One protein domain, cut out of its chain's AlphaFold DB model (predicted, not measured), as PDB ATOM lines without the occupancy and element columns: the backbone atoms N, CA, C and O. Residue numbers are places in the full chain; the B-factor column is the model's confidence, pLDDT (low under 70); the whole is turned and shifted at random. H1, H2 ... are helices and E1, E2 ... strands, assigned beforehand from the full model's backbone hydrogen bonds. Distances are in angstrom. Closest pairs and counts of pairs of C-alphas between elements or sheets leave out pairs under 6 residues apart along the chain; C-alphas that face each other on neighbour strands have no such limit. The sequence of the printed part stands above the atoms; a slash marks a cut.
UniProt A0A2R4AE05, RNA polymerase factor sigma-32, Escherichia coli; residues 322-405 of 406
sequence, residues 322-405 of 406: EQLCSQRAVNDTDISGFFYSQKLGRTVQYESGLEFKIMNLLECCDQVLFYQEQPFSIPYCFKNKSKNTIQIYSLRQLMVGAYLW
ATOM      1  N   GLU A 322     -26.903  61.504  -3.688       84.75
ATOM      2  CA  GLU A 322     -25.826  62.402  -3.259       84.75
ATOM      3  C   GLU A 322     -25.204  61.984  -1.919       84.75
ATOM      4  O   GLU A 322     -24.070  62.353  -1.619       84.75
ATOM      5  N   GLN A 323     -25.934  61.213  -1.109       84.19
ATOM      6  CA  GLN A 323     -25.455  60.686   0.171       84.19
ATOM      7  C   GLN A 323     -24.731  59.342   0.011       84.19
ATOM      8  O   GLN A 323     -24.121  58.855   0.964       84.19
ATOM      9  N   LEU A 324     -24.787  58.732  -1.178       82.50
ATOM     10  CA  LEU A 324     -24.132  57.461  -1.458       82.50
ATOM     11  C   LEU A 324     -22.665  57.682  -1.811       82.50
ATOM     12  O   LEU A 324     -22.327  58.198  -2.878       82.50
ATOM     13  N   CYS A 325     -21.784  57.188  -0.951       80.94
ATOM     14  CA  CYS A 325     -20.355  57.110  -1.211       80.94
ATOM     15  C   CYS A 325     -19.821  55.714  -0.885       80.94
ATOM     16  O   CYS A 325     -20.390  54.991  -0.054       80.94
ATOM     17  N   SER A 326     -18.712  55.354  -1.536       79.88
ATOM     18  CA  SER A 326     -17.944  54.182  -1.138       79.88
ATOM     19  C   SER A 326     -17.441  54.359   0.293       79.88
ATOM     20  O   SER A 326     -16.798  55.357   0.624       79.88
ATOM     21  N   GLN A 327     -17.707  53.362   1.137       75.94
ATOM     22  CA  GLN A 327     -17.229  53.326   2.522       75.94
ATOM     23  C   GLN A 327     -15.841  52.675   2.637       75.94
ATOM     24  O   GLN A 327     -15.337  52.460   3.743       75.94
ATOM     25  N   ARG A 328     -15.209  52.325   1.506       71.88
ATOM     26  CA  ARG A 328     -13.935  51.605   1.458       71.88
ATOM     27  C   ARG A 328     -12.985  52.203   0.417       71.88
ATOM     28  O   ARG A 328     -13.378  52.553  -0.688       71.88
ATOM     29  N   ALA A 329     -11.698  52.260   0.760       69.69
ATOM     30  CA  ALA A 329     -10.642  52.542  -0.208       69.69
ATOM     31  C   ALA A 329     -10.279  51.258  -0.972       69.69
ATOM     32  O   ALA A 329      -9.963  50.232  -0.357       69.69
ATOM     33  N   VAL A 330     -10.334  51.311  -2.303       69.38
ATOM     34  CA  VAL A 330      -9.921  50.205  -3.175       69.38
ATOM     35  C   VAL A 330      -8.415  50.288  -3.397       69.38
ATOM     36  O   VAL A 330      -7.879  51.350  -3.710       69.38
ATOM     37  N   ASN A 331      -7.731  49.158  -3.232       73.00
ATOM     38  CA  ASN A 331      -6.306  49.071  -3.527       73.00
ATOM     39  C   ASN A 331      -6.090  49.049  -5.039       73.00
ATOM     40  O   ASN A 331      -6.797  48.337  -5.751       73.00
ATOM     41  N   ASP A 332      -5.077  49.776  -5.497       74.50
ATOM     42  CA  ASP A 332      -4.680  49.761  -6.897       74.50
ATOM     43  C   ASP A 332      -4.009  48.415  -7.224       74.50
ATOM     44  O   ASP A 332      -2.998  48.035  -6.628       74.50
ATOM     45  N   THR A 333      -4.641  47.642  -8.101       77.06
ATOM     46  CA  THR A 333      -4.236  46.303  -8.547       77.06
ATOM     47  C   THR A 333      -4.448  46.181 -10.054       77.06
ATOM     48  O   THR A 333      -5.276  46.889 -10.622       77.06
ATOM     49  N   ASP A 334      -3.798  45.212 -10.706       77.31
ATOM     50  CA  ASP A 334      -3.910  44.995 -12.163       77.31
ATOM     51  C   ASP A 334      -5.347  44.725 -12.665       77.31
ATOM     52  O   ASP A 334      -5.609  44.753 -13.867       77.31
ATOM     53  N   ILE A 335      -6.281  44.413 -11.758       78.56
ATOM     54  CA  ILE A 335      -7.676  44.054 -12.062       78.56
ATOM     55  C   ILE A 335      -8.655  45.134 -11.568       78.56
ATOM     56  O   ILE A 335      -9.831  45.097 -11.932       78.56
ATOM     57  N   SER A 336      -8.204  46.092 -10.753       83.31
ATOM     58  CA  SER A 336      -9.036  47.220 -10.336       83.31
ATOM     59  C   SER A 336      -9.114  48.278 -11.430       83.31
ATOM     60  O   SER A 336      -8.213  48.417 -12.254       83.31
ATOM     61  N   GLY A 337     -10.186  49.059 -11.431       88.00
ATOM     62  CA  GLY A 337     -10.342  50.133 -12.398       88.00
ATOM     63  C   GLY A 337     -11.524  51.033 -12.093       88.00
ATOM     64  O   GLY A 337     -12.141  50.945 -11.033       88.00
ATOM     65  N   PHE A 338     -11.839  51.895 -13.053       90.31
ATOM     66  CA  PHE A 338     -12.904  52.883 -12.946       90.31
ATOM     67  C   PHE A 338     -13.878  52.750 -14.117       90.31
ATOM     68  O   PHE A 338     -13.472  52.448 -15.240       90.31
ATOM     69  N   PHE A 339     -15.160  53.005 -13.874       92.38
ATOM     70  CA  PHE A 339     -16.146  53.223 -14.932       92.38
ATOM     71  C   PHE A 339     -17.100  54.348 -14.533       92.38
ATOM     72  O   PHE A 339     -17.287  54.628 -13.352       92.38
ATOM     73  N   TYR A 340     -17.692  55.017 -15.515       92.81
ATOM     74  CA  TYR A 340     -18.706  56.033 -15.256       92.81
ATOM     75  C   TYR A 340     -20.079  55.372 -15.100       92.81
ATOM     76  O   TYR A 340     -20.537  54.704 -16.030       92.81
ATOM     77  N   SER A 341     -20.731  55.557 -13.949       92.50
ATOM     78  CA  SER A 341     -22.112  55.121 -13.723       92.50
ATOM     79  C   SER A 341     -23.071  56.252 -14.081       92.50
ATOM     80  O   SER A 341     -22.986  57.350 -13.528       92.50
ATOM     81  N   GLN A 342     -24.006  55.980 -14.991       92.12
ATOM     82  CA  GLN A 342     -25.090  56.902 -15.325       92.12
ATOM     83  C   GLN A 342     -26.103  56.979 -14.182       92.12
ATOM     84  O   GLN A 342     -26.594  58.064 -13.886       92.12
ATOM     85  N   LYS A 343     -26.363  55.857 -13.496       90.00
ATOM     86  CA  LYS A 343     -27.300  55.795 -12.360       90.00
ATOM     87  C   LYS A 343     -26.839  56.565 -11.127       90.00
ATOM     88  O   LYS A 343     -27.672  57.022 -10.354       90.00
ATOM     89  N   LEU A 344     -25.527  56.712 -10.949       89.38
ATOM     90  CA  LEU A 344     -24.940  57.492  -9.856       89.38
ATOM     91  C   LEU A 344     -24.443  58.874 -10.282       89.38
ATOM     92  O   LEU A 344     -24.087  59.678  -9.426       89.38
ATOM     93  N   GLY A 345     -24.379  59.149 -11.588       90.19
ATOM     94  CA  GLY A 345     -23.870  60.413 -12.122       90.19
ATOM     95  C   GLY A 345     -22.393  60.677 -11.807       90.19
ATOM     96  O   GLY A 345     -21.970  61.832 -11.779       90.19
ATOM     97  N   ARG A 346     -21.604  59.631 -11.526       91.00
ATOM     98  CA  ARG A 346     -20.193  59.754 -11.128       91.00
ATOM     99  C   ARG A 346     -19.351  58.549 -11.534       91.00
ATOM    100  O   ARG A 346     -19.860  57.471 -11.838       91.00
ATOM    101  N   THR A 347     -18.036  58.740 -11.515       91.19
ATOM    102  CA  THR A 347     -17.064  57.662 -11.714       91.19
ATOM    103  C   THR A 347     -17.004  56.769 -10.475       91.19
ATOM    104  O   THR A 347     -16.864  57.260  -9.355       91.19
ATOM    105  N   VAL A 348     -17.104  55.459 -10.685       88.81
ATOM    106  CA  VAL A 348     -17.113  54.418  -9.652       88.81
ATOM    107  C   VAL A 348     -15.884  53.532  -9.823       88.81
ATOM    108  O   VAL A 348     -15.529  53.165 -10.946       88.81
ATOM    109  N   GLN A 349     -15.240  53.191  -8.710       88.50
ATOM    110  CA  GLN A 349     -14.092  52.288  -8.679       88.50
ATOM    111  C   GLN A 349     -14.536  50.857  -8.358       88.50
ATOM    112  O   GLN A 349     -15.392  50.652  -7.501       88.50
ATOM    113  N   TYR A 350     -13.927  49.867  -9.012       86.00
ATOM    114  CA  TYR A 350     -14.090  48.447  -8.698       86.00
ATOM    115  C   TYR A 350     -12.737  47.809  -8.363       86.00
ATOM    116  O   TYR A 350     -11.710  48.159  -8.939       86.00
ATOM    117  N   GLU A 351     -12.745  46.852  -7.441       83.38
ATOM    118  CA  GLU A 351     -11.594  46.078  -6.963       83.38
ATOM    119  C   GLU A 351     -11.390  44.790  -7.776       83.38
ATOM    120  O   GLU A 351     -10.287  44.250  -7.834       83.38
ATOM    121  N   SER A 352     -12.444  44.252  -8.403       82.81
ATOM    122  CA  SER A 352     -12.353  42.977  -9.127       82.81
ATOM    123  C   SER A 352     -13.242  42.880 -10.365       82.81
ATOM    124  O   SER A 352     -14.299  43.500 -10.460       82.81
ATOM    125  N   GLY A 353     -12.879  41.980 -11.284       80.38
ATOM    126  CA  GLY A 353     -13.693  41.693 -12.467       80.38
ATOM    127  C   GLY A 353     -15.074  41.094 -12.157       80.38
ATOM    128  O   GLY A 353     -15.980  41.206 -12.980       80.38
ATOM    129  N   LEU A 354     -15.269  40.463 -10.990       82.62
ATOM    130  CA  LEU A 354     -16.599  40.016 -10.553       82.62
ATOM    131  C   LEU A 354     -17.450  41.206 -10.103       82.62
ATOM    132  O   LEU A 354     -18.601  41.311 -10.511       82.62
ATOM    133  N   GLU A 355     -16.874  42.101  -9.305       83.56
ATOM    134  CA  GLU A 355     -17.533  43.332  -8.864       83.56
ATOM    135  C   GLU A 355     -17.939  44.193 -10.063       83.56
ATOM    136  O   GLU A 355     -19.106  44.555 -10.180       83.56
ATOM    137  N   PHE A 356     -17.032  44.385 -11.027       86.31
ATOM    138  CA  PHE A 356     -17.343  45.070 -12.279       86.31
ATOM    139  C   PHE A 356     -18.503  44.411 -13.038       86.31
ATOM    140  O   PHE A 356     -19.395  45.100 -13.526       86.31
ATOM    141  N   LYS A 357     -18.544  43.072 -13.124       86.25
ATOM    142  CA  LYS A 357     -19.655  42.352 -13.773       86.25
ATOM    143  C   LYS A 357     -20.990  42.579 -13.062       86.25
ATOM    144  O   LYS A 357     -21.994  42.745 -13.747       86.25
ATOM    145  N   ILE A 358     -21.006  42.579 -11.727       87.50
ATOM    146  CA  ILE A 358     -22.217  42.825 -10.931       87.50
ATOM    147  C   ILE A 358     -22.679  44.273 -11.110       87.50
ATOM    148  O   ILE A 358     -23.836  44.500 -11.450       87.50
ATOM    149  N   MET A 359     -21.778  45.245 -10.954       87.50
ATOM    150  CA  MET A 359     -22.092  46.665 -11.133       87.50
ATOM    151  C   MET A 359     -22.597  46.957 -12.547       87.50
ATOM    152  O   MET A 359     -23.613  47.618 -12.706       87.50
ATOM    153  N   ASN A 360     -21.967  46.389 -13.578       89.00
ATOM    154  CA  ASN A 360     -22.407  46.545 -14.966       89.00
ATOM    155  C   ASN A 360     -23.780  45.892 -15.226       89.00
ATOM    156  O   ASN A 360     -24.563  46.391 -16.031       89.00
ATOM    157  N   LEU A 361     -24.104  44.791 -14.536       89.19
ATOM    158  CA  LEU A 361     -25.438  44.187 -14.590       89.19
ATOM    159  C   LEU A 361     -26.485  45.124 -13.978       89.19
ATOM    160  O   LEU A 361     -27.508  45.373 -14.610       89.19
ATOM    161  N   LEU A 362     -26.204  45.675 -12.794       88.88
ATOM    162  CA  LEU A 362     -27.075  46.641 -12.121       88.88
ATOM    163  C   LEU A 362     -27.237  47.921 -12.943       88.88
ATOM    164  O   LEU A 362     -28.351  48.415 -13.074       88.88
ATOM    165  N   GLU A 363     -26.162  48.418 -13.553       90.00
ATOM    166  CA  GLU A 363     -26.174  49.569 -14.459       90.00
ATOM    167  C   GLU A 363     -27.079  49.320 -15.674       90.00
ATOM    168  O   GLU A 363     -27.849  50.194 -16.055       90.00
ATOM    169  N   CYS A 364     -27.054  48.112 -16.247       88.81
ATOM    170  CA  CYS A 364     -27.870  47.756 -17.413       88.81
ATOM    171  C   CYS A 364     -29.322  47.353 -17.085       88.81
ATOM    172  O   CYS A 364     -30.087  47.104 -18.013       88.81
ATOM    173  N   CYS A 365     -29.696  47.193 -15.811       88.19
ATOM    174  CA  CYS A 365     -31.010  46.674 -15.427       88.19
ATOM    175  C   CYS A 365     -32.017  47.803 -15.180       88.19
ATOM    176  O   CYS A 365     -31.867  48.545 -14.216       88.19
ATOM    177  N   ASP A 366     -33.075  47.911 -15.983       85.69
ATOM    178  CA  ASP A 366     -34.068  48.994 -15.855       85.69
ATOM    179  C   ASP A 366     -34.829  48.989 -14.516       85.69
ATOM    180  O   ASP A 366     -35.281  50.036 -14.062       85.69
ATOM    181  N   GLN A 367     -34.945  47.835 -13.849       84.69
ATOM    182  CA  GLN A 367     -35.623  47.723 -12.546       84.69
ATOM    183  C   GLN A 367     -34.837  48.380 -11.399       84.69
ATOM    184  O   GLN A 367     -35.408  48.670 -10.349       84.69
ATOM    185  N   VAL A 368     -33.533  48.609 -11.585       86.50
ATOM    186  CA  VAL A 368     -32.651  49.235 -10.592       86.50
ATOM    187  C   VAL A 368     -32.602  50.738 -10.845       86.50
ATOM    188  O   VAL A 368     -32.105  51.168 -11.882       86.50
ATOM    189  N   LEU A 369     -33.044  51.543  -9.882       85.50
ATOM    190  CA  LEU A 369     -32.963  53.007  -9.948       85.50
ATOM    191  C   LEU A 369     -31.514  53.483  -9.811       85.50
ATOM    192  O   LEU A 369     -30.990  54.185 -10.669       85.50
ATOM    193  N   PHE A 370     -30.861  53.048  -8.738       86.38
ATOM    194  CA  PHE A 370     -29.459  53.300  -8.428       86.38
ATOM    195  C   PHE A 370     -28.960  52.238  -7.443       86.38
ATOM    196  O   PHE A 370     -29.738  51.437  -6.915       86.38
ATOM    197  N   TYR A 371     -27.651  52.195  -7.219       87.56
ATOM    198  CA  TYR A 371     -27.018  51.219  -6.339       87.56
ATOM    199  C   TYR A 371     -25.875  51.852  -5.555       87.56
ATOM    200  O   TYR A 371     -25.225  52.755  -6.050       87.56
ATOM    201  N   GLN A 372     -25.590  51.373  -4.350       85.00
ATOM    202  CA  GLN A 372     -24.425  51.825  -3.594       85.00
ATOM    203  C   GLN A 372     -23.271  50.844  -3.775       85.00
ATOM    204  O   GLN A 372     -23.397  49.669  -3.415       85.00
ATOM    205  N   GLU A 373     -22.138  51.322  -4.290       84.19
ATOM    206  CA  GLU A 373     -20.900  50.557  -4.252       84.19
ATOM    207  C   GLU A 373     -20.340  50.485  -2.827       84.19
ATOM    208  O   GLU A 373     -20.315  51.483  -2.109       84.19
ATOM    209  N   GLN A 374     -19.869  49.300  -2.427       79.31
ATOM    210  CA  GLN A 374     -19.090  49.091  -1.198       79.31
ATOM    211  C   GLN A 374     -19.739  49.748   0.044       79.31
ATOM    212  O   GLN A 374     -19.125  50.596   0.697       79.31
ATOM    213  N   PRO A 375     -20.992  49.375   0.383       74.50
ATOM    214  CA  PRO A 375     -21.820  50.108   1.342       74.50
ATOM    215  C   PRO A 375     -21.368  49.989   2.803       74.50
ATOM    216  O   PRO A 375     -21.880  50.705   3.659       74.50
ATOM    217  N   PHE A 376     -20.431  49.090   3.120       72.06
ATOM    218  CA  PHE A 376     -19.923  48.919   4.479       72.06
ATOM    219  C   PHE A 376     -18.428  48.588   4.499       72.06
ATOM    220  O   PHE A 376     -17.878  47.995   3.570       72.06
ATOM    221  N   SER A 377     -17.780  48.924   5.615       72.94
ATOM    222  CA  SER A 377     -16.417  48.519   5.956       72.94
ATOM    223  C   SER A 377     -16.442  47.794   7.301       72.94
ATOM    224  O   SER A 377     -17.067  48.270   8.248       72.94
ATOM    225  N   ILE A 378     -15.786  46.631   7.391       73.19
ATOM    226  CA  ILE A 378     -15.632  45.901   8.657       73.19
ATOM    227  C   ILE A 378     -14.257  46.239   9.244       73.19
ATOM    228  O   ILE A 378     -13.236  45.844   8.661       73.19
ATOM    229  N   PRO A 379     -14.201  46.939  10.390       70.44
ATOM    230  CA  PRO A 379     -12.951  47.155  11.097       70.44
ATOM    231  C   PRO A 379     -12.470  45.844  11.728       70.44
ATOM    232  O   PRO A 379     -13.253  45.077  12.286       70.44
ATOM    233  N   TYR A 380     -11.168  45.584  11.668       72.12
ATOM    234  CA  TYR A 380     -10.532  44.462  12.359       72.12
ATOM    235  C   TYR A 380      -9.120  44.840  12.814       72.12
ATOM    236  O   TYR A 380      -8.452  45.699  12.233       72.12
ATOM    237  N   CYS A 381      -8.642  44.173  13.859       70.56
ATOM    238  CA  CYS A 381      -7.285  44.342  14.361       70.56
ATOM    239  C   CYS A 381      -6.457  43.108  14.007       70.56
ATOM    240  O   CYS A 381      -6.811  41.989  14.368       70.56
ATOM    241  N   PHE A 382      -5.326  43.310  13.331       72.06
ATOM    242  CA  PHE A 382      -4.358  42.245  13.064       72.06
ATOM    243  C   PHE A 382      -2.971  42.699  13.508       72.06
ATOM    244  O   PHE A 382      -2.472  43.723  13.040       72.06
ATOM    245  N   LYS A 383      -2.345  41.942  14.421       73.31
ATOM    246  CA  LYS A 383      -1.032  42.265  15.015       73.31
ATOM    247  C   LYS A 383      -0.956  43.704  15.568       73.31
ATOM    248  O   LYS A 383      -0.058  44.456  15.199       73.31
ATOM    249  N   ASN A 384      -1.918  44.099  16.409       71.75
ATOM    250  CA  ASN A 384      -2.024  45.439  17.023       71.75
ATOM    251  C   ASN A 384      -2.079  46.628  16.044       71.75
ATOM    252  O   ASN A 384      -1.897  47.772  16.451       71.75
ATOM    253  N   LYS A 385      -2.371  46.383  14.762       63.03
ATOM    254  CA  LYS A 385      -2.698  47.432  13.794       63.03
ATOM    255  C   LYS A 385      -4.186  47.366  13.480       63.03
ATOM    256  O   LYS A 385      -4.673  46.326  13.026       63.03
ATOM    257  N   SER A 386      -4.890  48.468  13.725       59.59
ATOM    258  CA  SER A 386      -6.251  48.668  13.241       59.59
ATOM    259  C   SER A 386      -6.223  48.739  11.715       59.59
ATOM    260  O   SER A 386      -5.429  49.468  11.116       59.59
ATOM    261  N   LYS A 387      -7.053  47.926  11.069       62.47
ATOM    262  CA  LYS A 387      -7.251  47.935   9.622       62.47
ATOM    263  C   LYS A 387      -8.746  47.922   9.328       62.47
ATOM    264  O   LYS A 387      -9.511  47.216   9.973       62.47
ATOM    265  N   ASN A 388      -9.151  48.641   8.288       56.16
ATOM    266  CA  ASN A 388     -10.558  48.762   7.884       56.16
ATOM    267  C   ASN A 388     -10.912  47.823   6.715       56.16
ATOM    268  O   ASN A 388     -11.792  48.105   5.904       56.16
ATOM    269  N   THR A 389     -10.148  46.742   6.522       57.72
ATOM    270  CA  THR A 389     -10.255  45.910   5.310       57.72
ATOM    271  C   THR A 389      -9.888  44.450   5.532       57.72
ATOM    272  O   THR A 389      -8.714  44.066   5.477       57.72
ATOM    273  N   ILE A 390     -10.901  43.630   5.775       45.34
ATOM    274  CA  ILE A 390     -10.760  42.182   5.805       45.34
ATOM    275  C   ILE A 390     -10.498  41.693   4.370       45.34
ATOM    276  O   ILE A 390     -11.395  41.665   3.536       45.34
ATOM    277  N   GLN A 391      -9.265  41.276   4.086       43.00
ATOM    278  CA  GLN A 391      -8.895  40.572   2.853       43.00
ATOM    279  C   GLN A 391      -9.148  39.063   3.045       43.00
ATOM    280  O   GLN A 391      -8.247  38.240   2.913       43.00
ATOM    281  N   ILE A 392     -10.360  38.687   3.469       36.91
ATOM    282  CA  ILE A 392     -10.724  37.276   3.639       36.91
ATOM    283  C   ILE A 392     -11.311  36.790   2.319       36.91
ATOM    284  O   ILE A 392     -12.437  37.110   1.945       36.91
ATOM    285  N   TYR A 393     -10.522  35.960   1.645       36.12
ATOM    286  CA  TYR A 393     -10.862  35.210   0.438       36.12
ATOM    287  C   TYR A 393     -12.166  34.378   0.541       36.12
ATOM    288  O   TYR A 393     -12.619  33.863  -0.477       36.12
ATOM    289  N   SER A 394     -12.794  34.265   1.721       29.31
ATOM    290  CA  SER A 394     -13.983  33.439   1.980       29.31
ATOM    291  C   SER A 394     -15.304  34.190   2.237       29.31
ATOM    292  O   SER A 394     -16.320  33.529   2.419       29.31
ATOM    293  N   LEU A 395     -15.344  35.529   2.217       33.91
ATOM    294  CA  LEU A 395     -16.588  36.316   2.371       33.91
ATOM    295  C   LEU A 395     -16.852  37.198   1.140       33.91
ATOM    296  O   LEU A 395     -17.016  38.409   1.224       33.91
ATOM    297  N   ARG A 396     -16.922  36.579  -0.045       37.31
ATOM    298  CA  ARG A 396     -17.457  37.221  -1.264       37.31
ATOM    299  C   ARG A 396     -18.994  37.226  -1.260       37.31
ATOM    300  O   ARG A 396     -19.615  36.775  -2.218       37.31
ATOM    301  N   GLN A 397     -19.619  37.683  -0.177       36.94
ATOM    302  CA  GLN A 397     -21.072  37.858  -0.110       36.94
ATOM    303  C   GLN A 397     -21.413  39.347  -0.247       36.94
ATOM    304  O   GLN A 397     -21.141  40.133   0.649       36.94
ATOM    305  N   LEU A 398     -21.974  39.685  -1.418       45.97
ATOM    306  CA  LEU A 398     -22.772  40.879  -1.742       45.97
ATOM    307  C   LEU A 398     -22.223  42.235  -1.248       45.97
ATOM    308  O   LEU A 398     -22.563  42.717  -0.176       45.97
ATOM    309  N   MET A 399     -21.434  42.897  -2.103       52.22
ATOM    310  CA  MET A 399     -20.885  44.247  -1.873       52.22
ATOM    311  C   MET A 399     -21.663  45.380  -2.572       52.22
ATOM    312  O   MET A 399     -21.111  46.459  -2.779       52.22
ATOM    313  N   VAL A 400     -22.922  45.162  -2.970       53.44
ATOM    314  CA  VAL A 400     -23.716  46.200  -3.650       53.44
ATOM    315  C   VAL A 400     -25.152  46.202  -3.130       53.44
ATOM    316  O   VAL A 400     -25.833  45.181  -3.196       53.44
ATOM    317  N   GLY A 401     -25.603  47.346  -2.610       59.22
ATOM    318  CA  GLY A 401     -27.013  47.580  -2.282       59.22
ATOM    319  C   GLY A 401     -27.734  48.133  -3.507       59.22
ATOM    320  O   GLY A 401     -27.274  49.119  -4.068       59.22
ATOM    321  N   ALA A 402     -28.826  47.507  -3.946       60.88
ATOM    322  CA  ALA A 402     -29.607  47.961  -5.098       60.88
ATOM    323  C   ALA A 402     -30.975  48.485  -4.652       60.88
ATOM    324  O   ALA A 402     -31.635  47.868  -3.815       60.88
ATOM    325  N   TYR A 403     -31.409  49.599  -5.241       71.75
ATOM    326  CA  TYR A 403     -32.714  50.203  -4.984       71.75
ATOM    327  C   TYR A 403     -33.620  50.028  -6.205       71.75
ATOM    328  O   TYR A 403     -33.198  50.285  -7.334       71.75
ATOM    329  N   LEU A 404     -34.848  49.553  -5.982       69.38
ATOM    330  CA  LEU A 404     -35.760  49.082  -7.030       69.38
ATOM    331  C   LEU A 404     -36.973  49.995  -7.209       69.38
ATOM    332  O   LEU A 404     -37.419  50.631  -6.252       69.38
ATOM    333  N   TRP A 405     -37.539  49.992  -8.417       49.25
ATOM    334  CA  TRP A 405     -38.917  50.438  -8.648       49.25
ATOM    335  C   TRP A 405     -39.884  49.471  -7.940       49.25
ATOM    336  O   TRP A 405     -39.744  48.257  -8.095       49.25
TER     337      TRP A 405
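This is residues 322 to 405 of the 406 residues of the protein "RNA polymerase factor sigma-32" of Escherichia coli (UniProt A0A2R4AE05). One helix, H1, lies near two separate two-stranded ribbons, E3 with E6 and E1 with E2, while a small hairpin of E4 and E5 lies away from them at one end of the longest axis. The 84 printed residues hold, in chain order, E1, E2, H1, E3, E4, E5 and E6; each of the three sheets is antiparallel. The class is mixed, helices and strands, with under half of the residues, 39, in named elements. The whole is elongated, 45 by 27 by 23 A, and only just compact, close to loose, with a radius of gyration of the C-alphas of 13.8 A.

Start at E3, residues 368 to 373, antiparallel to E6, residues 400 to 404, at 161 degrees; N 369 and O 403 are 2.8 A apart. Next find H1, residues 353 to 364, with every O i to N i+4 pair within hydrogen-bond range; its closest C-alphas to E3 are Leu 362 and Val 368, 6.3 A. E1, residues 337 to 341, and E2, residues 346 to 350, form a hairpin, N 348 to O 339 at 2.8 A; the closest C-alphas of E2 and H1, Tyr 350 and Phe 356, are 5.9 A apart. E4, residues 380 to 382, and E5, residues 385 to 387, form another hairpin, N 380 to O 387 at 2.9 A; both are apart from H1.

Find C-alpha 337 at (-10.342, 50.133, -12.398), where E1 begins its 12.9 A; E2 covers 13.1 A, H1 16.2 A, E3 13.4 A, E4 6.6 A and E5 6.2 A. E6 covers 12.8 A, to C-alpha 404 at (-35.760, 49.082, -7.030).

The C-alphas farthest apart, Asp 366 and Asn 384, are 46.0 A apart. The printed part has no cut, and the link E5 to E6 is long, 12 residues. Look for pLDDT under 70 at residues 329 to 330, 385 to 402 and 404 to 405.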